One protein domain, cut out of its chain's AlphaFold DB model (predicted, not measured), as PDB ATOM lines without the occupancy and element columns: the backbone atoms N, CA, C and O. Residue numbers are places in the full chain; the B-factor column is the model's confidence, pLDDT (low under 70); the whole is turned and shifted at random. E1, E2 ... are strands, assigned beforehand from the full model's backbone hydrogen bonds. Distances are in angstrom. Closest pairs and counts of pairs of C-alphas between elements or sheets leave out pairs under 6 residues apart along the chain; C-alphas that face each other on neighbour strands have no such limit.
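AT A GLANCE: This is residues 48 to 179 of the 265 residues of an uncharacterized protein of Clostridiales bacterium (UniProt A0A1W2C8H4). Two strongly twisted sheets lie face to face as a sandwich: E1, E2, E5, E6 and E7 make one layer, E3, E4, E9 and E8 the other, and the strands of the two layers cross at 35 degrees. Two long stretches without named elements, residues 56 to 78 and 84 to 100, join E1 to E2 and E2 to E3; residues 66 to 67 of the first pair with E6 at an edge of its sheet. The printed part has 132 residues with nine named strands, E1 to E9 in chain order, and no named helix; the class is all strand, though under half of the residues, 65, are in named elements. The first sheet is branched and its neighbour pairs are antiparallel; the second has the order E3, E4, E9, E8 and is mixed. The whole is compact, with a radius of gyration of the C-alphas of 14.1 A and spans of 41 by 34 by 24 A.

IN THESE COORDINATES: E1, residues 48 to 55, begins at C-alpha 48 (42.231, -41.443, 24.451) and is 20.7 A long. E2 is residues 79 to 83 and E3 residues 101 to 107. E4, residues 110 to 120, is the longest strand by residues and measures 32.6 A. E5, residues 127 to 136, measures 28.2 A and begins at C-alpha 127 (15.865, -39.469, 22.844). E6 is residues 141 to 143, E7 residues 150 to 154 and E8 residues 158 to 163. E9, residues 169 to 178, is 28.6 A long and ends at C-alpha 178 (14.089, -54.298, 21.702).

HOW THE PARTS SIT: E1 has E2 on one side, with N 51 and O 82 2.8 A apart, and E5 on the other, with N 52 and O 132 2.9 A apart. E5 has E1 on one side and, on the other, E7 beside residues 127 to 131 and E6 beside residues 134 to 136; N 129 and O 152 are 2.8 A apart, N 135 and O 142 2.7 A. In the other sheet, E4 and E9 are parallel at 19 degrees, with N 115 and O 172 2.8 A apart. The edge strands E3 and E8 are antiparallel to E4 and E9: N 104 and O 112 are 2.8 A apart, N 162 and O 171 2.8 A. Between the sheets, the closest C-alphas of E2 and E4 are those of Leu 82 and Asn 113, 7.1 A apart. E1 and E8 are only just apart, at 8.4 A.

THE WHOLE: The C-alphas farthest apart, of Thr 108 and Ala 122, are 42.2 A from each other. The printed part has no cut. The links E1 to E2 and E2 to E3 are long. Mean pLDDT of the printed part is 76.1; 37 residues are under 70, among them residues 84 to 110.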
ATOM      1  N   SER A  48      43.567 -41.066  24.889       74.44
ATOM      2  CA  SER A  48      42.231 -41.443  24.451       74.44
ATOM      3  C   SER A  48      42.192 -42.953  24.233       74.44
ATOM      4  O   SER A  48      43.004 -43.530  23.505       74.44
ATOM      5  N   PHE A  49      41.241 -43.556  24.922       71.94
ATOM      6  CA  PHE A  49      41.107 -44.971  25.202       71.94
ATOM      7  C   PHE A  49      39.873 -45.563  24.507       71.94
ATOM      8  O   PHE A  49      39.918 -46.707  24.057       71.94
ATOM      9  N   GLY A  50      38.811 -44.774  24.323       79.19
ATOM     10  CA  GLY A  50      37.607 -45.235  23.643       79.19
ATOM     11  C   GLY A  50      36.558 -44.151  23.424       79.19
ATOM     12  O   GLY A  50      36.770 -42.986  23.739       79.19
ATOM     13  N   LEU A  51      35.406 -44.554  22.906       83.75
ATOM     14  CA  LEU A  51      34.195 -43.750  22.802       83.75
ATOM     15  C   LEU A  51      33.203 -44.198  23.872       83.75
ATOM     16  O   LEU A  51      33.007 -45.397  24.007       83.75
ATOM     17  N   ALA A  52      32.531 -43.281  24.565       84.81
ATOM     18  CA  ALA A  52      31.341 -43.588  25.361       84.81
ATOM     19  C   ALA A  52      30.115 -42.916  24.738       84.81
ATOM     20  O   ALA A  52      30.114 -41.705  24.550       84.81
ATOM     21  N   LEU A  53      29.067 -43.678  24.439       85.06
ATOM     22  CA  LEU A  53      27.774 -43.173  23.985       85.06
ATOM     23  C   LEU A  53      26.776 -43.271  25.135       85.06
ATOM     24  O   LEU A  53      26.475 -44.376  25.565       85.06
ATOM     25  N   VAL A  54      26.279 -42.140  25.624       86.81
ATOM     26  CA  VAL A  54      25.468 -42.042  26.844       86.81
ATOM     27  C   VAL A  54      24.069 -41.523  26.526       86.81
ATOM     28  O   VAL A  54      23.939 -40.549  25.785       86.81
ATOM     29  N   TYR A  55      23.021 -42.139  27.074       85.50
ATOM     30  CA  TYR A  55      21.660 -41.596  26.986       85.50
ATOM     31  C   TYR A  55      21.436 -40.490  28.013       85.50
ATOM     32  O   TYR A  55      21.709 -40.655  29.202       85.50
ATOM     33  N   GLY A  56      20.896 -39.369  27.535       85.38
ATOM     34  CA  GLY A  56      20.739 -38.164  28.334       85.38
ATOM     35  C   GLY A  56      22.081 -37.499  28.640       85.38
ATOM     36  O   GLY A  56      23.153 -38.098  28.541       85.38
ATOM     37  N   LYS A  57      22.035 -36.211  28.988       84.19
ATOM     38  CA  LYS A  57      23.243 -35.504  29.408       84.19
ATOM     39  C   LYS A  57      23.577 -35.933  30.839       84.19
ATOM     40  O   LYS A  57      22.730 -35.719  31.708       84.19
ATOM     41  N   PRO A  58      24.778 -36.464  31.118       80.94
ATOM     42  CA  PRO A  58      25.182 -36.768  32.482       80.94
ATOM     43  C   PRO A  58      25.146 -35.514  33.357       80.94
ATOM     44  O   PRO A  58      25.642 -34.452  32.966       80.94
ATOM     45  N   GLU A  59      24.577 -35.639  34.553       78.06
ATOM     46  CA  GLU A  59      24.636 -34.581  35.552       78.06
ATOM     47  C   GLU A  59      26.041 -34.536  36.158       78.06
ATOM     48  O   GLU A  59      26.457 -35.433  36.888       78.06
ATOM     49  N   ALA A  60      26.787 -33.479  35.852       75.62
ATOM     50  CA  ALA A  60      28.082 -33.208  36.455       75.62
ATOM     51  C   ALA A  60      28.250 -31.707  36.661       75.62
ATOM     52  O   ALA A  60      27.713 -30.890  35.900       75.62
ATOM     53  N   LYS A  61      29.017 -31.322  37.684       69.62
ATOM     54  CA  LYS A  61      29.410 -29.919  37.831       69.62
ATOM     55  C   LYS A  61      30.306 -29.540  36.657       69.62
ATOM     56  O   LYS A  61      31.084 -30.347  36.160       69.62
ATOM     57  N   THR A  62      30.201 -28.298  36.198       64.88
ATOM     58  CA  THR A  62      31.032 -27.794  35.100       64.88
ATOM     59  C   THR A  62      32.519 -27.994  35.414       64.88
ATOM     60  O   THR A  62      32.993 -27.533  36.451       64.88
ATOM     61  N   GLY A  63      33.238 -28.679  34.519       68.31
ATOM     62  CA  GLY A  63      34.658 -29.017  34.678       68.31
ATOM     63  C   GLY A  63      34.942 -30.269  35.520       68.31
ATOM     64  O   GLY A  63      36.108 -30.597  35.736       68.31
ATOM     65  N   GLU A  64      33.913 -30.969  36.004       85.12
ATOM     66  CA  GLU A  64      34.062 -32.242  36.707       85.12
ATOM     67  C   GLU A  64      34.049 -33.407  35.714       85.12
ATOM     68  O   GLU A  64      33.117 -33.571  34.928       85.12
ATOM     69  N   LYS A  65      35.100 -34.227  35.763       89.19
ATOM     70  CA  LYS A  65      35.221 -35.450  34.968       89.19
ATOM     71  C   LYS A  65      34.368 -36.552  35.575       89.19
ATOM     72  O   LYS A  65      34.335 -36.704  36.797       89.19
ATOM     73  N   ILE A  66      33.781 -37.388  34.729       86.69
ATOM     74  CA  ILE A  66      33.144 -38.625  35.180       86.69
ATOM     75  C   ILE A  66      34.183 -39.728  35.104       86.69
ATOM     76  O   ILE A  66      34.724 -39.987  34.034       86.69
ATOM     77  N   TYR A  67      34.469 -40.350  36.244       86.56
ATOM     78  CA  TYR A  67      35.409 -41.458  36.359       86.56
ATOM     79  C   TYR A  67      34.682 -42.796  36.386       86.56
ATOM     80  O   TYR A  67      33.587 -42.920  36.934       86.56
ATOM     81  N   SER A  68      35.341 -43.812  35.850       81.19
ATOM     82  CA  SER A  68      34.904 -45.190  35.965       81.19
ATOM     83  C   SER A  68      35.093 -45.727  37.401       81.19
ATOM     84  O   SER A  68      36.009 -45.329  38.123       81.19
ATOM     85  N   GLU A  69      34.214 -46.623  37.854       76.56
ATOM     86  CA  GLU A  69      34.332 -47.368  39.118       76.56
ATOM     87  C   GLU A  69      35.474 -48.394  39.064       76.56
ATOM     88  O   GLU A  69      36.162 -48.639  40.052       76.56
ATOM     89  N   SER A  70      35.681 -48.983  37.888       68.88
ATOM     90  CA  SER A  70      36.780 -49.889  37.550       68.88
ATOM     91  C   SER A  70      37.298 -49.553  36.154       68.88
ATOM     92  O   SER A  70      36.747 -48.672  35.505       68.88
ATOM     93  N   TYR A  71      38.330 -50.235  35.659       62.31
ATOM     94  CA  TYR A  71      38.987 -49.915  34.384       62.31
ATOM     95  C   TYR A  71      38.030 -49.603  33.206       62.31
ATOM     96  O   TYR A  71      38.328 -48.702  32.430       62.31
ATOM     97  N   ARG A  72      36.855 -50.257  33.113       63.41
ATOM     98  CA  ARG A  72      35.866 -50.047  32.027       63.41
ATOM     99  C   ARG A  72      34.419 -49.812  32.480       63.41
ATOM    100  O   ARG A  72      33.524 -49.668  31.658       63.41
ATOM    101  N   LYS A  73      34.142 -49.773  33.786       71.06
ATOM    102  CA  LYS A  73      32.763 -49.660  34.287       71.06
ATOM    103  C   LYS A  73      32.479 -48.246  34.761       71.06
ATOM    104  O   LYS A  73      33.027 -47.836  35.774       71.06
ATOM    105  N   PHE A  74      31.613 -47.513  34.074       75.25
ATOM    106  CA  PHE A  74      31.143 -46.209  34.544       75.25
ATOM    107  C   PHE A  74      29.871 -46.346  35.392       75.25
ATOM    108  O   PHE A  74      29.051 -47.218  35.099       75.25
ATOM    109  N   PRO A  75      29.678 -45.487  36.410       71.44
ATOM    110  CA  PRO A  75      28.456 -45.438  37.214       71.44
ATOM    111  C   PRO A  75      27.351 -44.678  36.462       71.44
ATOM    112  O   PRO A  75      26.812 -43.688  36.950       71.44
ATOM    113  N   LEU A  76      27.080 -45.081  35.223       71.88
ATOM    114  CA  LEU A  76      26.108 -44.447  34.340       71.88
ATOM    115  C   LEU A  76      25.066 -45.478  33.943       71.88
ATOM    116  O   LEU A  76      25.409 -46.596  33.565       71.88
ATOM    117  N   ASP A  77      23.805 -45.070  33.999       57.16
ATOM    118  CA  ASP A  77      22.662 -45.967  33.823       57.16
ATOM    119  C   ASP A  77      22.361 -46.290  32.347       57.16
ATOM    120  O   ASP A  77      21.403 -46.978  32.010       57.16
ATOM    121  N   ALA A  78      23.159 -45.769  31.412       58.62
ATOM    122  CA  ALA A  78      22.882 -45.899  29.989       58.62
ATOM    123  C   ALA A  78      24.077 -45.512  29.125       58.62
ATOM    124  O   ALA A  78      24.080 -44.429  28.539       58.62
ATOM    125  N   ALA A  79      25.088 -46.371  29.043       61.22
ATOM    126  CA  ALA A  79      26.255 -46.062  28.240       61.22
ATOM    127  C   ALA A  79      26.804 -47.272  27.483       61.22
ATOM    128  O   ALA A  79      26.754 -48.401  27.945       61.22
ATOM    129  N   VAL A  80      27.371 -47.005  26.314       69.06
ATOM    130  CA  VAL A  80      27.946 -47.988  25.391       69.06
ATOM    131  C   VAL A  80      29.392 -47.564  25.113       69.06
ATOM    132  O   VAL A  80      29.602 -46.395  24.794       69.06
ATOM    133  N   MET A  81      30.389 -48.458  25.240       70.62
ATOM    134  CA  MET A  81      31.809 -48.129  24.975       70.62
ATOM    135  C   MET A  81      32.250 -48.731  23.675       70.62
ATOM    136  O   MET A  81      31.863 -49.840  23.341       70.62
ATOM    137  N   LEU A  82      33.193 -48.071  23.034       70.38
ATOM    138  CA  LEU A  82      34.034 -48.696  22.035       70.38
ATOM    139  C   LEU A  82      35.483 -48.393  22.364       70.38
ATOM    140  O   LEU A  82      35.872 -47.230  22.353       70.38
ATOM    141  N   ASP A  83      36.287 -49.415  22.626       70.06
ATOM    142  CA  ASP A  83      37.720 -49.224  22.832       70.06
ATOM    143  C   ASP A  83      38.423 -48.971  21.496       70.06
ATOM    144  O   ASP A  83      38.163 -49.647  20.500       70.06
ATOM    145  N   TYR A  84      39.375 -48.039  21.471       66.81
ATOM    146  CA  TYR A  84      40.208 -47.789  20.288       66.81
ATOM    147  C   TYR A  84      41.406 -48.754  20.173       66.81
ATOM    148  O   TYR A  84      42.217 -48.606  19.260       66.81
ATOM    149  N   ILE A  85      41.574 -49.725  21.082       57.81
ATOM    150  CA  ILE A  85      42.792 -50.552  21.178       57.81
ATOM    151  C   ILE A  85      42.487 -52.066  21.065       57.81
ATOM    152  O   ILE A  85      41.880 -52.660  21.950       57.81
ATOM    153  N   THR A  86      42.936 -52.612  19.923       52.06
ATOM    154  CA  THR A  86      43.357 -53.977  19.503       52.06
ATOM    155  C   THR A  86      42.616 -55.272  19.914       52.06
ATOM    156  O   THR A  86      42.531 -55.668  21.072       52.06
ATOM    157  N   ASP A  87      42.250 -55.987  18.841       43.88
ATOM    158  CA  ASP A  87      42.368 -57.423  18.536       43.88
ATOM    159  C   ASP A  87      41.291 -58.428  18.929       43.88
ATOM    160  O   ASP A  87      41.211 -59.408  18.204       43.88
ATOM    161  N   ASN A  88      40.460 -58.240  19.960       40.28
ATOM    162  CA  ASN A  88      39.283 -59.112  20.216       40.28
ATOM    163  C   ASN A  88      38.490 -58.691  21.470       40.28
ATOM    164  O   ASN A  88      38.040 -59.533  22.249       40.28
ATOM    165  N   SER A  89      38.349 -57.396  21.747       39.69
ATOM    166  CA  SER A  89      37.723 -56.962  22.997       39.69
ATOM    167  C   SER A  89      36.225 -56.704  22.843       39.69
ATOM    168  O   SER A  89      35.757 -55.924  22.010       39.69
ATOM    169  N   THR A  90      35.473 -57.376  23.708       44.75
ATOM    170  CA  THR A  90      34.117 -57.014  24.091       44.75
ATOM    171  C   THR A  90      34.100 -55.595  24.650       44.75
ATOM    172  O   THR A  90      34.940 -55.193  25.460       44.75
ATOM    173  N   ALA A  91      33.125 -54.823  24.198       44.16
ATOM    174  CA  ALA A  91      32.828 -53.508  24.726       44.16
ATOM    175  C   ALA A  91      32.071 -53.599  26.059       44.16
ATOM    176  O   ALA A  91      31.088 -54.334  26.170       44.16
ATOM    177  N   PHE A  92      32.502 -52.811  27.046       46.53
ATOM    178  CA  PHE A  92      31.873 -52.722  28.363       46.53
ATOM    179  C   PHE A  92      31.664 -51.258  28.738       46.53
ATOM    180  O   PHE A  92      32.645 -50.525  28.835       46.53
ATOM    181  N   VAL A  93      30.428 -50.841  29.028       40.69
ATOM    182  CA  VAL A  93      30.201 -49.686  29.921       40.69
ATOM    183  C   VAL A  93      29.055 -49.989  30.852       40.69
ATOM    184  O   VAL A  93      27.995 -50.439  30.438       40.69
ATOM    185  N   GLY A  94      29.260 -49.732  32.140       49.19
ATOM    186  CA  GLY A  94      28.259 -50.068  33.148       49.19
ATOM    187  C   GLY A  94      27.976 -51.575  33.150       49.19
ATOM    188  O   GLY A  94      28.840 -52.375  32.802       49.19
ATOM    189  N   ALA A  95      26.774 -51.983  33.544       39.66
ATOM    190  CA  ALA A  95      26.349 -53.384  33.459       39.66
ATOM    191  C   ALA A  95      25.995 -53.840  32.017       39.66
ATOM    192  O   ALA A  95      25.305 -54.843  31.849       39.66
ATOM    193  N   GLN A  96      26.424 -53.111  30.976       55.22
ATOM    194  CA  GLN A  96      25.982 -53.303  29.589       55.22
ATOM    195  C   GLN A  96      27.100 -53.935  28.759       55.22
ATOM    196  O   GLN A  96      28.144 -53.327  28.514       55.22
ATOM    197  N   ASN A  97      26.858 -55.166  28.315       61.03
ATOM    198  CA  ASN A  97      27.608 -55.781  27.226       61.03
ATOM    199  C   ASN A  97      26.946 -55.358  25.898       61.03
ATOM    200  O   ASN A  97      25.720 -55.265  25.828       61.03
ATOM    201  N   ILE A  98      27.733 -55.115  24.853       61.03
ATOM    202  CA  ILE A  98      27.263 -54.911  23.468       61.03
ATOM    203  C   ILE A  98      27.216 -56.276  22.757       61.03
ATOM    204  O   ILE A  98      28.068 -57.118  23.041       61.03
ATOM    205  N   ALA A  99      26.274 -56.501  21.827       51.22
ATOM    206  CA  ALA A  99      26.173 -57.786  21.108       51.22
ATOM    207  C   ALA A  99      27.336 -58.104  20.185       51.22
ATOM    208  O   ALA A  99      27.672 -59.264  19.970       51.22
ATOM    209  N   SER A 100      27.931 -57.081  19.598       56.03
ATOM    210  CA  SER A 100      29.113 -57.249  18.782       56.03
ATOM    211  C   SER A 100      29.930 -55.976  18.824       56.03
ATOM    212  O   SER A 100      29.374 -54.883  18.771       56.03
ATOM    213  N   SER A 101      31.244 -56.122  18.943       54.22
ATOM    214  CA  SER A 101      32.221 -55.072  18.684       54.22
ATOM    215  C   SER A 101      33.197 -55.620  17.652       54.22
ATOM    216  O   SER A 101      33.862 -56.622  17.901       54.22
ATOM    217  N   HIS A 102      33.265 -54.998  16.476       53.56
ATOM    218  CA  HIS A 102      34.229 -55.384  15.449       53.56
ATOM    219  C   HIS A 102      35.183 -54.239  15.175       53.56
ATOM    220  O   HIS A 102      34.765 -53.110  14.928       53.56
ATOM    221  N   HIS A 103      36.469 -54.557  15.163       55.75
ATOM    222  CA  HIS A 103      37.504 -53.660  14.687       55.75
ATOM    223  C   HIS A 103      37.840 -54.047  13.249       55.75
ATOM    224  O   HIS A 103      38.256 -55.170  12.965       55.75
ATOM    225  N   HIS A 104      37.679 -53.099  12.337       53.69
ATOM    226  CA  HIS A 104      38.106 -53.201  10.953       53.69
ATOM    227  C   HIS A 104      39.240 -52.210  10.688       53.69
ATOM    228  O   HIS A 104      39.065 -50.996  10.805       53.69
ATOM    229  N   ILE A 105      40.400 -52.731  10.294       60.41
ATOM    230  CA  ILE A 105      41.408 -51.942   9.584       60.41
ATOM    231  C   ILE A 105      41.059 -52.097   8.108       60.41
ATOM    232  O   ILE A 105      41.275 -53.159   7.527       60.41
ATOM    233  N   ILE A 106      40.412 -51.078   7.544       57.78
ATOM    234  CA  ILE A 106      39.943 -51.105   6.151       57.78
ATOM    235  C   ILE A 106      41.129 -50.837   5.211       57.78
ATOM    236  O   ILE A 106      41.242 -51.473   4.166       57.78
ATOM    237  N   ASP A 107      42.040 -49.955   5.628       52.78
ATOM    238  CA  ASP A 107      43.320 -49.651   4.978       52.78
ATOM    239  C   ASP A 107      44.302 -49.089   6.032       52.78
ATOM    240  O   ASP A 107      43.903 -48.831   7.171       52.78
ATOM    241  N   THR A 108      45.575 -48.853   5.690       58.50
ATOM    242  CA  THR A 108      46.574 -48.247   6.597       58.50
ATOM    243  C   THR A 108      46.108 -46.918   7.191       58.50
ATOM    244  O   THR A 108      46.523 -46.553   8.295       58.50
ATOM    245  N   ASP A 109      45.197 -46.248   6.483       64.19
ATOM    246  CA  ASP A 109      44.700 -44.917   6.792       64.19
ATOM    247  C   ASP A 109      43.248 -44.890   7.290       64.19
ATOM    248  O   ASP A 109      42.791 -43.811   7.657       64.19
ATOM    249  N   GLU A 110      42.540 -46.019   7.411       67.12
ATOM    250  CA  GLU A 110      41.165 -46.044   7.938       67.12
ATOM    251  C   GLU A 110      40.988 -47.118   9.014       67.12
ATOM    252  O   GLU A 110      41.103 -48.323   8.763       67.12
ATOM    253  N   ARG A 111      40.676 -46.662  10.233       75.38
ATOM    254  CA  ARG A 111      40.421 -47.523  11.389       75.38
ATOM    255  C   ARG A 111      38.981 -47.357  11.835       75.38
ATOM    256  O   ARG A 111      38.559 -46.260  12.201       75.38
ATOM    257  N   LYS A 112      38.229 -48.452  11.812       75.94
ATOM    258  CA  LYS A 112      36.794 -48.450  12.065       75.94
ATOM    259  C   LYS A 112      36.434 -49.434  13.166       75.94
ATOM    260  O   LYS A 112      36.775 -50.605  13.067       75.94
ATOM    261  N   ASN A 113      35.682 -48.978  14.161       75.50
ATOM    262  CA  ASN A 113      35.035 -49.853  15.135       75.50
ATOM    263  C   ASN A 113      33.530 -49.838  14.907       75.50
ATOM    264  O   ASN A 113      32.948 -48.761  14.813       75.50
ATOM    265  N   THR A 114      32.899 -51.004  14.825       77.06
ATOM    266  CA  THR A 114      31.444 -51.134  14.730       77.06
ATOM    267  C   THR A 114      30.889 -51.792  15.983       77.06
ATOM    268  O   THR A 114      31.531 -52.674  16.551       77.06
ATOM    269  N   ALA A 115      29.706 -51.370  16.418       78.88
ATOM    270  CA  ALA A 115      28.977 -52.008  17.501       78.88
ATOM    271  C   ALA A 115      27.468 -52.017  17.283       78.88
ATOM    272  O   ALA A 115      26.930 -51.152  16.594       78.88
ATOM    273  N   GLU A 116      26.797 -52.972  17.925       82.56
ATOM    274  CA  GLU A 116      25.335 -53.042  17.994       82.56
ATOM    275  C   GLU A 116      24.845 -52.913  19.438       82.56
ATOM    276  O   GLU A 116      25.100 -53.783  20.272       82.56
ATOM    277  N   ALA A 117      24.075 -51.865  19.717       84.69
ATOM    278  CA  ALA A 117      23.396 -51.669  20.994       84.69
ATOM    279  C   ALA A 117      21.880 -51.851  20.850       84.69
ATOM    280  O   ALA A 117      21.288 -51.540  19.817       84.69
ATOM    281  N   ARG A 118      21.208 -52.296  21.912       87.50
ATOM    282  CA  ARG A 118      19.740 -52.283  21.980       87.50
ATOM    283  C   ARG A 118      19.273 -51.402  23.116       87.50
ATOM    284  O   ARG A 118      19.894 -51.387  24.172       87.50
ATOM    285  N   TYR A 119      18.190 -50.670  22.895       88.25
ATOM    286  CA  TYR A 119      17.515 -49.908  23.943       88.25
ATOM    287  C   TYR A 119      16.147 -50.505  24.240       88.25
ATOM    288  O   TYR A 119      15.555 -51.171  23.387       88.25
ATOM    289  N   ASN A 120      15.650 -50.274  25.451       89.38
ATOM    290  CA  ASN A 120      14.336 -50.749  25.851       89.38
ATOM    291  C   ASN A 120      13.253 -50.078  24.987       89.38
ATOM    292  O   ASN A 120      13.062 -48.863  25.048       89.38
ATOM    293  N   SER A 121      12.530 -50.864  24.186       89.50
ATOM    294  CA  SER A 121      11.493 -50.362  23.273       89.50
ATOM    295  C   SER A 121      10.283 -49.750  23.986       89.50
ATOM    296  O   SER A 121       9.470 -49.088  23.341       89.50
ATOM    297  N   ALA A 122      10.168 -49.922  25.307       85.38
ATOM    298  CA  ALA A 122       9.196 -49.202  26.122       85.38
ATOM    299  C   ALA A 122       9.470 -47.688  26.176       85.38
ATOM    300  O   ALA A 122       8.563 -46.918  26.498       85.38
ATOM    301  N   VAL A 123      10.688 -47.241  25.849       77.75
ATOM    302  CA  VAL A 123      10.995 -45.812  25.735       77.75
ATOM    303  C   VAL A 123      10.315 -45.254  24.487       77.75
ATOM    304  O   VAL A 123      10.642 -45.614  23.359       77.75
ATOM    305  N   GLN A 124       9.344 -44.368  24.702       74.88
ATOM    306  CA  GLN A 124       8.578 -43.735  23.634       74.88
ATOM    307  C   GLN A 124       9.120 -42.342  23.315       74.88
ATOM    308  O   GLN A 124       9.422 -41.561  24.215       74.88
ATOM    309  N   GLY A 125       9.134 -42.008  22.025       83.25
ATOM    310  CA  GLY A 125       9.478 -40.676  21.536       83.25
ATOM    311  C   GLY A 125      10.971 -40.466  21.313       83.25
ATOM    312  O   GLY A 125      11.757 -41.412  21.262       83.25
ATOM    313  N   ASP A 126      11.332 -39.200  21.131       88.31
ATOM    314  CA  ASP A 126      12.700 -38.822  20.813       88.31
ATOM    315  C   ASP A 126      13.602 -38.943  22.044       88.31
ATOM    316  O   ASP A 126      13.233 -38.560  23.158       88.31
ATOM    317  N   PHE A 127      14.823 -39.421  21.828       88.31
ATOM    318  CA  PHE A 127      15.865 -39.469  22.844       88.31
ATOM    319  C   PHE A 127      17.157 -38.836  22.346       88.31
ATOM    320  O   PHE A 127      17.454 -38.828  21.151       88.31
ATOM    321  N   THR A 128      17.953 -38.323  23.281       90.56
ATOM    322  CA  THR A 128      19.251 -37.718  22.979       90.56
ATOM    323  C   THR A 128      20.377 -38.583  23.521       90.56
ATOM    324  O   THR A 128      20.383 -38.944  24.699       90.56
ATOM    325  N   LEU A 129      21.338 -38.884  22.656       89.56
ATOM    326  CA  LEU A 129      22.576 -39.572  22.971       89.56
ATOM    327  C   LEU A 129      23.756 -38.600  22.879       89.56
ATOM    328  O   LEU A 129      23.807 -37.743  21.995       89.56
ATOM    329  N   TYR A 130      24.713 -38.753  23.782       90.88
ATOM    330  CA  TYR A 130      25.927 -37.953  23.870       90.88
ATOM    331  C   TYR A 130      27.131 -38.866  23.700       90.88
ATOM    332  O   TYR A 130      27.288 -39.826  24.448       90.88
ATOM    333  N   ALA A 131      27.972 -38.579  22.715       89.50
ATOM    334  CA  ALA A 131      29.195 -39.324  22.478       89.50
ATOM    335  C   ALA A 131      30.387 -38.567  23.072       89.50
ATOM    336  O   ALA A 131      30.565 -37.385  22.784       89.50
ATOM    337  N   TYR A 132      31.207 -39.240  23.869       88.75
ATOM    338  CA  TYR A 132      32.345 -38.665  24.580       88.75
ATOM    339  C   TYR A 132      33.633 -39.407  24.252       88.75
ATOM    340  O   TYR A 132      33.630 -40.632  24.123       88.75
ATOM    341  N   ASP A 133      34.740 -38.667  24.175       88.00
ATOM    342  CA  ASP A 133      36.075 -39.260  24.119       88.00
ATOM    343  C   ASP A 133      36.479 -39.721  25.523       88.00
ATOM    344  O   ASP A 133      36.657 -38.911  26.438       88.00
ATOM    345  N   VAL A 134      36.621 -41.028  25.703       85.50
ATOM    346  CA  VAL A 134      37.059 -41.621  26.962       85.50
ATOM    347  C   VAL A 134      38.574 -41.593  27.008       85.50
ATOM    348  O   VAL A 134      39.245 -42.145  26.143       85.50
ATOM    349  N   GLN A 135      39.116 -40.984  28.049       86.00
ATOM    350  CA  GLN A 135      40.536 -40.930  28.355       86.00
ATOM    351  C   GLN A 135      40.896 -41.953  29.431       86.00
ATOM    352  O   GLN A 135      40.075 -42.289  30.280       86.00
ATOM    353  N   TYR A 136      42.153 -42.378  29.457       82.38
ATOM    354  CA  TYR A 136      42.738 -43.148  30.547       82.38
ATOM    355  C   TYR A 136      43.914 -42.380  31.150       82.38
ATOM    356  O   TYR A 136      44.777 -41.884  30.424       82.38
ATOM    357  N   ASP A 137      43.940 -42.248  32.478       82.62
ATOM    358  CA  ASP A 137      44.992 -41.522  33.208       82.62
ATOM    359  C   ASP A 137      46.035 -42.429  33.882       82.62
ATOM    360  O   ASP A 137      46.850 -41.957  34.672       82.62
ATOM    361  N   GLY A 138      46.016 -43.730  33.584       75.75
ATOM    362  CA  GLY A 138      46.882 -44.721  34.223       75.75
ATOM    363  C   GLY A 138      46.250 -45.417  35.429       75.75
ATOM    364  O   GLY A 138      46.775 -46.444  35.855       75.75
ATOM    365  N   ALA A 139      45.126 -44.913  35.952       80.62
ATOM    366  CA  ALA A 139      44.381 -45.551  37.036       80.62
ATOM    367  C   ALA A 139      42.927 -45.854  36.659       80.62
ATOM    368  O   ALA A 139      42.420 -46.933  36.965       80.62
ATOM    369  N   ARG A 140      42.232 -44.899  36.031       80.88
ATOM    370  CA  ARG A 140      40.811 -45.028  35.688       80.88
ATOM    371  C   ARG A 140      40.505 -44.404  34.336       80.88
ATOM    372  O   ARG A 140      41.158 -43.451  33.905       80.88
ATOM    373  N   ALA A 141      39.484 -44.945  33.683       84.00
ATOM    374  CA  ALA A 141      38.905 -44.315  32.515       84.00
ATOM    375  C   ALA A 141      38.046 -43.120  32.956       84.00
ATOM    376  O   ALA A 141      37.451 -43.131  34.038       84.00
ATOM    377  N   TRP A 142      37.992 -42.073  32.140       86.81
ATOM    378  CA  TRP A 142      37.182 -40.892  32.411       86.81
ATOM    379  C   TRP A 142      36.791 -40.148  31.138       86.81
ATOM    380  O   TRP A 142      37.450 -40.281  30.116       86.81
ATOM    381  N   PHE A 143      35.753 -39.320  31.201       88.38
ATOM    382  CA  PHE A 143      35.428 -38.367  30.135       88.38
ATOM    383  C   PHE A 143      34.923 -37.036  30.711       88.38
ATOM    384  O   PHE A 143      34.536 -36.966  31.882       88.38
ATOM    385  N   ASP A 144      34.966 -35.972  29.902       90.00
ATOM    386  CA  ASP A 144      34.429 -34.657  30.265       90.00
ATOM    387  C   ASP A 144      32.971 -34.526  29.777       90.00
ATOM    388  O   ASP A 144      32.728 -34.409  28.575       90.00
ATOM    389  N   PRO A 145      31.971 -34.531  30.678       89.12
ATOM    390  CA  PRO A 145      30.560 -34.441  30.308       89.12
ATOM    391  C   PRO A 145      30.168 -33.078  29.712       89.12
ATOM    392  O   PRO A 145      29.072 -32.942  29.153       89.12
ATOM    393  N   SER A 146      31.029 -32.061  29.838       89.88
ATOM    394  CA  SER A 146      30.824 -30.735  29.253       89.88
ATOM    395  C   SER A 146      31.290 -30.619  27.801       89.88
ATOM    396  O   SER A 146      30.857 -29.684  27.127       89.88
ATOM    397  N   ASP A 147      32.068 -31.589  27.309       89.62
ATOM    398  CA  ASP A 147      32.660 -31.592  25.967       89.62
ATOM    399  C   ASP A 147      32.315 -32.883  25.190       89.62
ATOM    400  O   ASP A 147      33.168 -33.749  24.976       89.62
ATOM    401  N   PRO A 148      31.038 -33.085  24.807       91.62
ATOM    402  CA  PRO A 148      30.671 -34.199  23.941       91.62
ATOM    403  C   PRO A 148      31.259 -34.008  22.537       91.62
ATOM    404  O   PRO A 148      31.115 -32.948  21.932       91.62
ATOM    405  N   LEU A 149      31.818 -35.079  21.972       90.94
ATOM    406  CA  LEU A 149      32.230 -35.135  20.568       90.94
ATOM    407  C   LEU A 149      31.033 -34.944  19.629       90.94
ATOM    408  O   LEU A 149      31.133 -34.264  18.609       90.94
ATOM    409  N   VAL A 150      29.905 -35.579  19.962       91.62
ATOM    410  CA  VAL A 150      28.663 -35.539  19.181       91.62
ATOM    411  C   VAL A 150      27.468 -35.547  20.130       91.62
ATOM    412  O   VAL A 150      27.451 -36.276  21.118       91.62
ATOM    413  N   VAL A 151      26.440 -34.767  19.794       92.94
ATOM    414  CA  VAL A 151      25.108 -34.849  20.406       92.94
ATOM    415  C   VAL A 151      24.129 -35.270  19.323       92.94
ATOM    416  O   VAL A 151      24.020 -34.608  18.291       92.94
ATOM    417  N   TYR A 152      23.426 -36.373  19.545       89.50
ATOM    418  CA  TYR A 152      22.552 -36.985  18.558       89.50
ATOM    419  C   TYR A 152      21.141 -37.123  19.114       89.50
ATOM    420  O   TYR A 152      20.951 -37.736  20.157       89.50
ATOM    421  N   THR A 153      20.143 -36.566  18.429       90.38
ATOM    422  CA  THR A 153      18.729 -36.795  18.764       90.38
ATOM    423  C   THR A 153      18.154 -37.803  17.784       90.38
ATOM    424  O   THR A 153      18.289 -37.627  16.574       90.38
ATOM    425  N   CYS A 154      17.539 -38.857  18.307       82.94
ATOM    426  CA  CYS A 154      16.971 -39.944  17.528       82.94
ATOM    427  C   CYS A 154      15.483 -40.114  17.817       82.94
ATOM    428  O   CYS A 154      15.050 -39.891  18.943       82.94
ATOM    429  N   SER A 155      14.746 -40.584  16.814       81.56
ATOM    430  CA  SER A 155      13.327 -40.933  16.876       81.56
ATOM    431  C   SER A 155      13.085 -42.429  16.605       81.56
ATOM    432  O   SER A 155      12.093 -42.808  15.981       81.56
ATOM    433  N   GLY A 156      14.012 -43.301  17.026       84.69
ATOM    434  CA  GLY A 156      13.873 -44.751  16.877       84.69
ATOM    435  C   GLY A 156      15.193 -45.486  16.649       84.69
ATOM    436  O   GLY A 156      16.139 -45.351  17.417       84.69
ATOM    437  N   ASN A 157      15.232 -46.340  15.626       89.25
ATOM    438  CA  ASN A 157      16.431 -47.097  15.256       89.25
ATOM    439  C   ASN A 157      17.372 -46.225  14.418       89.25
ATOM    440  O   ASN A 157      16.913 -45.372  13.656       89.25
ATOM    441  N   GLY A 158      18.676 -46.475  14.488       87.38
ATOM    442  CA  GLY A 158      19.632 -45.682  13.728       87.38
ATOM    443  C   GLY A 158      21.056 -46.217  13.728       87.38
ATOM    444  O   GLY A 158      21.358 -47.281  14.263       87.38
ATOM    445  N   LEU A 159      21.922 -45.436  13.088       87.69
ATOM    446  CA  LEU A 159      23.368 -45.612  13.048       87.69
ATOM    447  C   LEU A 159      24.002 -44.271  13.416       87.69
ATOM    448  O   LEU A 159      23.680 -43.249  12.806       87.69
ATOM    449  N   ILE A 160      24.895 -44.272  14.399       87.00
ATOM    450  CA  ILE A 160      25.712 -43.110  14.750       87.00
ATOM    451  C   ILE A 160      27.140 -43.377  14.300       87.00
ATOM    452  O   ILE A 160      27.720 -44.384  14.691       87.00
ATOM    453  N   SER A 161      27.705 -42.446  13.534       89.12
ATOM    454  CA  SER A 161      29.119 -42.436  13.156       89.12
ATOM    455  C   SER A 161      29.828 -41.296  13.884       89.12
ATOM    456  O   SER A 161      29.478 -40.130  13.702       89.12
ATOM    457  N   VAL A 162      30.830 -41.617  14.700       88.75
ATOM    458  CA  VAL A 162      31.637 -40.644  15.447       88.75
ATOM    459  C   VAL A 162      33.082 -40.733  14.988       88.75
ATOM    460  O   VAL A 162      33.739 -41.756  15.173       88.75
ATOM    461  N   ALA A 163      33.585 -39.649  14.401       88.19
ATOM    462  CA  ALA A 163      35.002 -39.504  14.101       88.19
ATOM    463  C   ALA A 163      35.734 -38.955  15.329       88.19
ATOM    464  O   ALA A 163      35.286 -37.978  15.932       88.19
ATOM    465  N   LYS A 164      36.880 -39.546  15.675       84.31
ATOM    466  CA  LYS A 164      37.747 -39.019  16.731       84.31
ATOM    467  C   LYS A 164      38.650 -37.913  16.166       84.31
ATOM    468  O   LYS A 164      39.493 -38.209  15.308       84.31
ATOM    469  N   PRO A 165      38.538 -36.663  16.654       84.62
ATOM    470  CA  PRO A 165      39.339 -35.550  16.158       84.62
ATOM    471  C   PRO A 165      40.845 -35.828  16.215       84.62
ATOM    472  O   PRO A 165      41.357 -36.391  17.181       84.62
ATOM    473  N   GLY A 166      41.569 -35.421  15.169       83.69
ATOM    474  CA  GLY A 166      43.026 -35.586  15.090       83.69
ATOM    475  C   GLY A 166      43.502 -37.019  14.823       83.69
ATOM    476  O   GLY A 166      44.705 -37.269  14.853       83.69
ATOM    477  N   THR A 167      42.591 -37.951  14.541       81.31
ATOM    478  CA  THR A 167      42.913 -39.333  14.164       81.31
ATOM    479  C   THR A 167      42.078 -39.774  12.962       81.31
ATOM    480  O   THR A 167      41.154 -39.078  12.553       81.31
ATOM    481  N   ASN A 168      42.383 -40.946  12.413       79.69
ATOM    482  CA  ASN A 168      41.591 -41.607  11.376       79.69
ATOM    483  C   ASN A 168      40.587 -42.632  11.935       79.69
ATOM    484  O   ASN A 168      40.115 -43.503  11.205       79.69
ATOM    485  N   TRP A 169      40.294 -42.560  13.234       80.06
ATOM    486  CA  TRP A 169      39.356 -43.461  13.883       80.06
ATOM    487  C   TRP A 169      37.914 -43.022  13.672       80.06
ATOM    488  O   TRP A 169      37.543 -41.892  14.003       80.06
ATOM    489  N   VAL A 170      37.094 -43.960  13.206       84.44
ATOM    490  CA  VAL A 170      35.641 -43.822  13.112       84.44
ATOM    491  C   VAL A 170      34.979 -44.928  13.923       84.44
ATOM    492  O   VAL A 170      35.319 -46.102  13.817       84.44
ATOM    493  N   SER A 171      34.026 -44.553  14.763       83.75
ATOM    494  CA  SER A 171      33.186 -45.476  15.519       83.75
ATOM    495  C   SER A 171      31.771 -45.442  14.978       83.75
ATOM    496  O   SER A 171      31.181 -44.372  14.875       83.75
ATOM    497  N   GLU A 172      31.229 -46.601  14.645       85.88
ATOM    498  CA  GLU A 172      29.867 -46.776  14.168       85.88
ATOM    499  C   GLU A 172      29.070 -47.617  15.153       85.88
ATOM    500  O   GLU A 172      29.424 -48.754  15.436       85.88
ATOM    501  N   ILE A 173      27.977 -47.068  15.668       83.88
ATOM    502  CA  ILE A 173      27.091 -47.783  16.584       83.88
ATOM    503  C   ILE A 173      25.720 -47.855  15.934       83.88
ATOM    504  O   ILE A 173      25.058 -46.827  15.764       83.88
ATOM    505  N   SER A 174      25.303 -49.060  15.554       86.19
ATOM    506  CA  SER A 174      23.913 -49.331  15.218       86.19
ATOM    507  C   SER A 174      23.130 -49.513  16.511       86.19
ATOM    508  O   SER A 174      23.615 -50.087  17.487       86.19
ATOM    509  N   PHE A 175      21.914 -48.985  16.543       85.31
ATOM    510  CA  PHE A 175      21.043 -49.164  17.687       85.31
ATOM    511  C   PHE A 175      19.597 -49.324  17.263       85.31
ATOM    512  O   PHE A 175      19.126 -48.722  16.295       85.31
ATOM    513  N   ALA A 176      18.889 -50.165  18.004       88.62
ATOM    514  CA  ALA A 176      17.493 -50.451  17.749       88.62
ATOM    515  C   ALA A 176      16.740 -50.770  19.039       88.62
ATOM    516  O   ALA A 176      17.316 -51.292  19.994       88.62
ATOM    517  N   GLY A 177      15.443 -50.473  19.045       90.31
ATOM    518  CA  GLY A 177      14.569 -50.840  20.149       90.31
ATOM    519  C   GLY A 177      14.416 -52.358  20.224       90.31
ATOM    520  O   GLY A 177      14.309 -53.028  19.193       90.31
ATOM    521  N   ALA A 178      14.402 -52.901  21.435       91.38
ATOM    522  CA  ALA A 178      14.089 -54.298  21.702       91.38
ATOM    523  C   ALA A 178      13.288 -54.429  23.001       91.38
ATOM    524  O   ALA A 178      13.422 -53.614  23.916       91.38
ATOM    525  N   VAL A 179      12.446 -55.461  23.067       94.38
ATOM    526  CA  VAL A 179      11.760 -55.838  24.307       94.38
ATOM    527  C   VAL A 179      12.767 -56.592  25.183       94.38
ATOM    528  O   VAL A 179      13.403 -57.519  24.673       94.38
TER     529      VAL A 179